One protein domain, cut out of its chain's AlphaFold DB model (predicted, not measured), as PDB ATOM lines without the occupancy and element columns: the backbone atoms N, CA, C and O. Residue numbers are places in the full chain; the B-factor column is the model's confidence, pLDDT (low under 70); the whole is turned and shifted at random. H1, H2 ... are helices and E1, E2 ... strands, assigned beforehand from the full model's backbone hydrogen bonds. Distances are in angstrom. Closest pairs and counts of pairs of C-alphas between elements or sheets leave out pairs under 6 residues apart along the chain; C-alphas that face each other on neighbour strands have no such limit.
ATOM      1  N   GLY A  30     130.549 150.152 104.754       70.00
ATOM      2  CA  GLY A  30     131.502 150.941 103.969       70.00
ATOM      3  C   GLY A  30     132.739 151.292 104.789       70.00
ATOM      4  O   GLY A  30     133.483 150.398 105.192       70.00
ATOM      5  N   SER A  31     132.947 152.584 105.045       76.12
ATOM      6  CA  SER A  31     133.946 153.070 105.996       76.12
ATOM      7  C   SER A  31     133.322 153.467 107.330       76.12
ATOM      8  O   SER A  31     132.205 153.973 107.403       76.12
ATOM      9  N   MET A  32     134.080 153.285 108.408       80.50
ATOM     10  CA  MET A  32     133.709 153.746 109.739       80.50
ATOM     11  C   MET A  32     134.821 154.581 110.347       80.50
ATOM     12  O   MET A  32     135.986 154.190 110.309       80.50
ATOM     13  N   LYS A  33     134.444 155.703 110.963       85.50
ATOM     14  CA  LYS A  33     135.353 156.469 111.814       85.50
ATOM     15  C   LYS A  33     135.383 155.870 113.213       85.50
ATOM     16  O   LYS A  33     134.344 155.867 113.873       85.50
ATOM     17  N   ILE A  34     136.546 155.399 113.650       87.00
ATOM     18  CA  ILE A  34     136.715 154.698 114.931       87.00
ATOM     19  C   ILE A  34     137.954 155.178 115.701       87.00
ATOM     20  O   ILE A  34     138.909 155.664 115.093       87.00
ATOM     21  N   THR A  35     137.927 155.078 117.032       90.81
ATOM     22  CA  THR A  35     139.085 155.362 117.906       90.81
ATOM     23  C   THR A  35     140.115 154.227 117.886       90.81
ATOM     24  O   THR A  35     139.893 153.196 117.253       90.81
ATOM     25  N   ASP A  36     141.249 154.396 118.577       88.31
ATOM     26  CA  ASP A  36     142.230 153.316 118.763       88.31
ATOM     27  C   ASP A  36     141.631 152.107 119.472       88.31
ATOM     28  O   ASP A  36     141.789 150.981 119.008       88.31
ATOM     29  N   GLU A  37     140.902 152.338 120.561       88.44
ATOM     30  CA  GLU A  37     140.305 151.263 121.351       88.44
ATOM     31  C   GLU A  37     139.240 150.516 120.544       88.44
ATOM     32  O   GLU A  37     139.149 149.290 120.593       88.44
ATOM     33  N   GLU A  38     138.443 151.255 119.770       89.44
ATOM     34  CA  GLU A  38     137.449 150.696 118.859       89.44
ATOM     35  C   GLU A  38     138.101 149.919 117.702       89.44
ATOM     36  O   GLU A  38     137.572 148.886 117.288       89.44
ATOM     37  N   PHE A  39     139.246 150.385 117.189       87.62
ATOM     38  CA  PHE A  39     140.013 149.687 116.156       87.62
ATOM     39  C   PHE A  39     140.524 148.341 116.660       87.62
ATOM     40  O   PHE A  39     140.303 147.322 116.004       87.62
ATOM     41  N   ASP A  40     141.162 148.318 117.829       88.19
ATOM     42  CA  ASP A  40     141.672 147.080 118.422       88.19
ATOM     43  C   ASP A  40     140.546 146.090 118.707       88.19
ATOM     44  O   ASP A  40     140.670 144.904 118.405       88.19
ATOM     45  N   LEU A  41     139.414 146.591 119.205       88.38
ATOM     46  CA  LEU A  41     138.237 145.775 119.466       88.38
ATOM     47  C   LEU A  41     137.671 145.144 118.186       88.38
ATOM     48  O   LEU A  41     137.355 143.960 118.182       88.38
ATOM     49  N   VAL A  42     137.528 145.914 117.102       85.50
ATOM     50  CA  VAL A  42     136.929 145.425 115.845       85.50
ATOM     51  C   VAL A  42     137.879 144.525 115.061       85.50
ATOM     52  O   VAL A  42     137.430 143.584 114.416       85.50
ATOM     53  N   THR A  43     139.179 144.817 115.077       84.50
ATOM     54  CA  THR A  43     140.182 144.065 114.305       84.50
ATOM     55  C   THR A  43     140.788 142.897 115.076       84.50
ATOM     56  O   THR A  43     141.615 142.172 114.524       84.50
ATOM     57  N   HIS A  44     140.407 142.733 116.349       76.50
ATOM     58  CA  HIS A  44     140.960 141.734 117.265       76.50
ATOM     59  C   HIS A  44     142.498 141.735 117.296       76.50
ATOM     60  O   HIS A  44     143.135 140.701 117.509       76.50
ATOM     61  N   SER A  45     143.106 142.896 117.033       63.19
ATOM     62  CA  SER A  45     144.555 143.085 116.936       63.19
ATOM     63  C   SER A  45     145.268 142.068 116.020       63.19
ATOM     64  O   SER A  45     146.444 141.780 116.233       63.19
ATOM     65  N   HIS A  46     144.603 141.531 114.986       59.16
ATOM     66  CA  HIS A  46     145.148 140.520 114.055       59.16
ATOM     67  C   HIS A  46     146.220 141.066 113.085       59.16
ATOM     68  O   HIS A  46     146.293 140.673 111.926       59.16
ATOM     69  N   GLY A  47     147.050 142.015 113.527       55.66
ATOM     70  CA  GLY A  47     148.087 142.625 112.693       55.66
ATOM     71  C   GLY A  47     147.538 143.470 111.540       55.66
ATOM     72  O   GLY A  47     148.281 143.786 110.613       55.66
ATOM     73  N   ALA A  48     146.254 143.845 111.582       64.94
ATOM     74  CA  ALA A  48     145.675 144.766 110.614       64.94
ATOM     75  C   ALA A  48     146.461 146.085 110.637       64.94
ATOM     76  O   ALA A  48     146.638 146.694 111.697       64.94
ATOM     77  N   LEU A  49     146.939 146.521 109.468       66.88
ATOM     78  CA  LEU A  49     147.643 147.792 109.337       66.88
ATOM     79  C   LEU A  49     146.727 148.916 109.822       66.88
ATOM     80  O   LEU A  49     145.623 149.097 109.301       66.88
ATOM     81  N   ARG A  50     147.188 149.659 110.833       75.94
ATOM     82  CA  ARG A  50     146.477 150.844 111.305       75.94
ATOM     83  C   ARG A  50     146.515 151.894 110.193       75.94
ATOM     84  O   ARG A  50     147.612 152.260 109.770       75.94
ATOM     85  N   PRO A  51     145.356 152.376 109.712       78.75
ATOM     86  CA  PRO A  51     145.318 153.490 108.775       78.75
ATOM     87  C   PRO A  51     145.943 154.737 109.404       78.75
ATOM     88  O   PRO A  51     146.092 154.822 110.623       78.75
ATOM     89  N   GLU A  52     146.241 155.753 108.603       83.38
ATOM     90  CA  GLU A  52     146.559 157.063 109.169       83.38
ATOM     91  C   GLU A  52     145.336 157.651 109.889       83.38
ATOM     92  O   GLU A  52     144.187 157.499 109.453       83.38
ATOM     93  N   LYS A  53     145.580 158.320 111.022       88.12
ATOM     94  CA  LYS A  53     144.534 159.051 111.740       88.12
ATOM     95  C   LYS A  53     144.191 160.329 110.987       88.12
ATOM     96  O   LYS A  53     145.076 161.058 110.548       88.12
ATOM     97  N   GLY A  54     142.901 160.628 110.902       84.88
ATOM     98  CA  GLY A  54     142.438 161.938 110.466       84.88
ATOM     99  C   GLY A  54     142.771 163.029 111.487       84.88
ATOM    100  O   GLY A  54     143.137 162.754 112.631       84.88
ATOM    101  N   ALA A  55     142.568 164.289 111.095       86.62
ATOM    102  CA  ALA A  55     142.724 165.449 111.981       86.62
ATOM    103  C   ALA A  55     141.796 165.414 113.215       86.62
ATOM    104  O   ALA A  55     142.040 166.108 114.196       86.62
ATOM    105  N   ASP A  56     140.744 164.593 113.180       85.88
ATOM    106  CA  ASP A  56     139.830 164.327 114.296       85.88
ATOM    107  C   ASP A  56     140.343 163.247 115.271       85.88
ATOM    108  O   ASP A  56     139.623 162.858 116.193       85.88
ATOM    109  N   GLY A  57     141.565 162.743 115.066       86.19
ATOM    110  CA  GLY A  57     142.193 161.711 115.889       86.19
ATOM    111  C   GLY A  57     141.630 160.303 115.679       86.19
ATOM    112  O   GLY A  57     141.982 159.400 116.439       86.19
ATOM    113  N   LYS A  58     140.770 160.091 114.672       86.81
ATOM    114  CA  LYS A  58     140.113 158.803 114.397       86.81
ATOM    115  C   LYS A  58     140.647 158.143 113.130       86.81
ATOM    116  O   LYS A  58     141.079 158.812 112.193       86.81
ATOM    117  N   PHE A  59     140.556 156.818 113.077       84.44
ATOM    118  CA  PHE A  59     140.839 156.033 111.878       84.44
ATOM    119  C   PHE A  59     139.614 155.961 110.986       84.44
ATOM    120  O   PHE A  59     138.501 155.799 111.483       84.44
ATOM    121  N   SER A  60     139.821 155.986 109.672       83.25
ATOM    122  CA  SER A  60     138.800 155.567 108.712       83.25
ATOM    123  C   SER A  60     139.024 154.099 108.361       83.25
ATOM    124  O   SER A  60     139.844 153.776 107.506       83.25
ATOM    125  N   LEU A  61     138.313 153.199 109.038       79.38
ATOM    126  CA  LEU A  61     138.359 151.769 108.748       79.38
ATOM    127  C   LEU A  61     137.427 151.465 107.575       79.38
ATOM    128  O   LEU A  61     136.211 151.547 107.727       79.38
ATOM    129  N   PHE A  62     137.987 151.121 106.415       75.62
ATOM    130  CA  PHE A  62     137.216 150.667 105.258       75.62
ATOM    131  C   PHE A  62     137.103 149.143 105.260       75.62
ATOM    132  O   PHE A  62     138.108 148.434 105.298       75.62
ATOM    133  N   PHE A  63     135.879 148.631 105.181       72.31
ATOM    134  CA  PHE A  63     135.638 147.200 105.065       72.31
ATOM    135  C   PHE A  63     135.824 146.763 103.612       72.31
ATOM    136  O   PHE A  63     134.918 146.917 102.793       72.31
ATOM    137  N   GLN A  64     136.993 146.211 103.277       63.47
ATOM    138  CA  GLN A  64     137.242 145.576 101.976       63.47
ATOM    139  C   GLN A  64     136.471 144.243 101.872       63.47
ATOM    140  O   GLN A  64     137.033 143.157 101.941       63.47
ATOM    141  N   GLY A  65     135.144 144.324 101.760       63.75
ATOM    142  CA  GLY A  65     134.247 143.183 101.548       63.75
ATOM    143  C   GLY A  65     133.613 142.598 102.814       63.75
ATOM    144  O   GLY A  65     132.424 142.285 102.783       63.75
ATOM    145  N   HIS A  66     134.334 142.511 103.938       71.19
ATOM    146  CA  HIS A  66     133.803 141.978 105.203       71.19
ATOM    147  C   HIS A  66     134.283 142.772 106.429       71.19
ATOM    148  O   HIS A  66     135.295 143.472 106.389       71.19
ATOM    149  N   CYS A  67     133.514 142.703 107.519       79.50
ATOM    150  CA  CYS A  67     133.904 143.301 108.794       79.50
ATOM    151  C   CYS A  67     134.848 142.339 109.539       79.50
ATOM    152  O   CYS A  67     134.466 141.184 109.709       79.50
ATOM    153  N   PRO A  68     136.024 142.790 110.022       81.00
ATOM    154  CA  PRO A  68     136.981 141.937 110.736       81.00
ATOM    155  C   PRO A  68     136.452 141.331 112.041       81.00
ATOM    156  O   PRO A  68     136.982 140.337 112.516       81.00
ATOM    157  N   ALA A  69     135.394 141.908 112.616       82.69
ATOM    158  CA  ALA A  69     134.761 141.388 113.826       82.69
ATOM    159  C   ALA A  69     133.735 140.269 113.549       82.69
ATOM    160  O   ALA A  69     132.981 139.901 114.453       82.69
ATOM    161  N   LEU A  70     133.620 139.793 112.304       80.06
ATOM    162  CA  LEU A  70     132.740 138.681 111.938       80.06
ATOM    163  C   LEU A  70     133.470 137.347 112.106       80.06
ATOM    164  O   LEU A  70     134.617 137.216 111.694       80.06
ATOM    165  N   THR A  71     132.789 136.364 112.688       78.81
ATOM    166  CA  THR A  71     133.214 134.960 112.646       78.81
ATOM    167  C   THR A  71     132.926 134.348 111.274       78.81
ATOM    168  O   THR A  71     132.171 134.918 110.483       78.81
ATOM    169  N   ASP A  72     133.453 133.146 111.029       79.44
ATOM    170  CA  ASP A  72     133.188 132.374 109.804       79.44
ATOM    171  C   ASP A  72     131.687 132.099 109.588       79.44
ATOM    172  O   ASP A  72     131.199 132.108 108.459       79.44
ATOM    173  N   ASP A  73     130.921 131.975 110.678       77.25
ATOM    174  CA  ASP A  73     129.456 131.831 110.663       77.25
ATOM    175  C   ASP A  73     128.704 133.171 110.500       77.25
ATOM    176  O   ASP A  73     127.505 133.264 110.768       77.25
ATOM    177  N   ASN A  74     129.396 134.243 110.098       73.88
ATOM    178  CA  ASN A  74     128.884 135.614 109.967       73.88
ATOM    179  C   ASN A  74     128.358 136.247 111.270       73.88
ATOM    180  O   ASN A  74     127.664 137.268 111.232       73.88
ATOM    181  N   MET A  75     128.718 135.711 112.438       77.50
ATOM    182  CA  MET A  75     128.317 136.270 113.731       77.50
ATOM    183  C   MET A  75     129.252 137.414 114.133       77.50
ATOM    184  O   MET A  75     130.467 137.313 114.018       77.50
ATOM    185  N   CYS A  76     128.710 138.514 114.658       80.00
ATOM    186  CA  CYS A  76     129.534 139.632 115.130       80.00
ATOM    187  C   CYS A  76     130.060 139.378 116.554       80.00
ATOM    188  O   CYS A  76     129.289 139.399 117.519       80.00
ATOM    189  N   MET A  77     131.378 139.202 116.688       82.81
ATOM    190  CA  MET A  77     132.069 138.911 117.952       82.81
ATOM    191  C   MET A  77     131.901 140.028 118.986       82.81
ATOM    192  O   MET A  77     131.733 139.773 120.176       82.81
ATOM    193  N   VAL A  78     131.859 141.280 118.528       84.88
ATOM    194  CA  VAL A  78     131.746 142.465 119.395       84.88
ATOM    195  C   VAL A  78     130.299 142.928 119.574       84.88
ATOM    196  O   VAL A  78     130.049 143.991 120.137       84.88
ATOM    197  N   HIS A  79     129.304 142.157 119.113       81.38
ATOM    198  CA  HIS A  79     127.906 142.595 119.139       81.38
ATOM    199  C   HIS A  79     127.416 142.908 120.557       81.38
ATOM    200  O   HIS A  79     126.696 143.884 120.750       81.38
ATOM    201  N   LYS A  80     127.797 142.095 121.546       81.62
ATOM    202  CA  LYS A  80     127.398 142.280 122.951       81.62
ATOM    203  C   LYS A  80     128.375 143.150 123.748       81.62
ATOM    204  O   LYS A  80     128.101 143.434 124.913       81.62
ATOM    205  N   ASP A  81     129.486 143.574 123.144       85.69
ATOM    206  CA  ASP A  81     130.478 144.399 123.827       85.69
ATOM    207  C   ASP A  81     129.936 145.822 124.035       85.69
ATOM    208  O   ASP A  81     129.446 146.469 123.107       85.69
ATOM    209  N   LYS A  82     130.017 146.326 125.270       86.94
ATOM    210  CA  LYS A  82     129.583 147.690 125.615       86.94
ATOM    211  C   LYS A  82     130.490 148.765 125.015       86.94
ATOM    212  O   LYS A  82     130.048 149.898 124.867       86.94
ATOM    213  N   LYS A  83     131.730 148.410 124.678       88.00
ATOM    214  CA  LYS A  83     132.720 149.254 124.003       88.00
ATOM    215  C   LYS A  83     132.647 149.138 122.481       88.00
ATOM    216  O   LYS A  83     133.463 149.751 121.799       88.00
ATOM    217  N   ARG A  84     131.698 148.363 121.930       86.62
ATOM    218  CA  ARG A  84     131.516 148.275 120.475       86.62
ATOM    219  C   ARG A  84     131.330 149.680 119.889       86.62
ATOM    220  O   ARG A  84     130.625 150.489 120.505       86.62
ATOM    221  N   PRO A  85     131.864 149.958 118.689       86.44
ATOM    222  CA  PRO A  85     131.767 151.290 118.120       86.44
ATOM    223  C   PRO A  85     130.319 151.748 117.989       86.44
ATOM    224  O   PRO A  85     129.456 150.991 117.529       86.44
ATOM    225  N   ARG A  86     130.034 153.005 118.338       85.94
ATOM    226  CA  ARG A  86     128.660 153.543 118.285       85.94
ATOM    227  C   ARG A  86     128.039 153.414 116.889       85.94
ATOM    228  O   ARG A  86     126.868 153.057 116.750       85.94
ATOM    229  N   ILE A  87     128.848 153.618 115.852       83.38
ATOM    230  CA  ILE A  87     128.473 153.428 114.445       83.38
ATOM    231  C   ILE A  87     127.945 152.011 114.151       83.38
ATOM    232  O   ILE A  87     127.042 151.842 113.328       83.38
ATOM    233  N   CYS A  88     128.425 150.988 114.869       82.00
ATOM    234  CA  CYS A  88     127.923 149.623 114.738       82.00
ATOM    235  C   CYS A  88     126.466 149.514 115.195       82.00
ATOM    236  O   CYS A  88     125.683 148.857 114.510       82.00
TER     237      CYS A  88
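This is residues 30 to 88 of the 131 residues of an uncharacterized protein of Candidatus Woesearchaeota archaeon CG08_land_8_20_14_0_20_43_7 (UniProt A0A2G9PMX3). The domain has little regular structure: a small antiparallel ribbon of two strands, E1 and E2, with one short helix, H1, near it, and two long loops, residues 44 to 58 and residues 63 to 88, that make up much of the rest. The loops 44 to 58 and 63 to 88 reach opposite ends of the longest axis, at Ala 55 and Asp 73. The printed part has 59 residues, 16 of them in named elements, in the order E1, H1, E2, and the class is mixed. It is compact, with a radius of gyration of the C-alphas of 11.0 A and spans of 36 by 24 by 20 A.

Strand E1, residues 31 to 34, begins at C-alpha (133.946, 153.070, 105.996). Helix H1, residues 36 to 43, is 10.5 A long. Strand E2, residues 59 to 62, ends at C-alpha (137.216, 150.667, 105.258).

E1 and E2 are antiparallel at 152 degrees, with N 32 and O 61 within hydrogen-bond range at 2.8 A. The closest C-alphas of H1 and E2, those of Asp 36 and Phe 59, are 7.5 A apart. In H1 every O i to N i+4 pair is within hydrogen-bond range.

The C-alphas farthest apart, of Ala 55 and Asp 73, are 36.2 A apart. The printed part has no cut. The link E1 to H1 is tight; H1 to E2 is long. Residues 45 to 49 and 64 to 65 have pLDDT under 70.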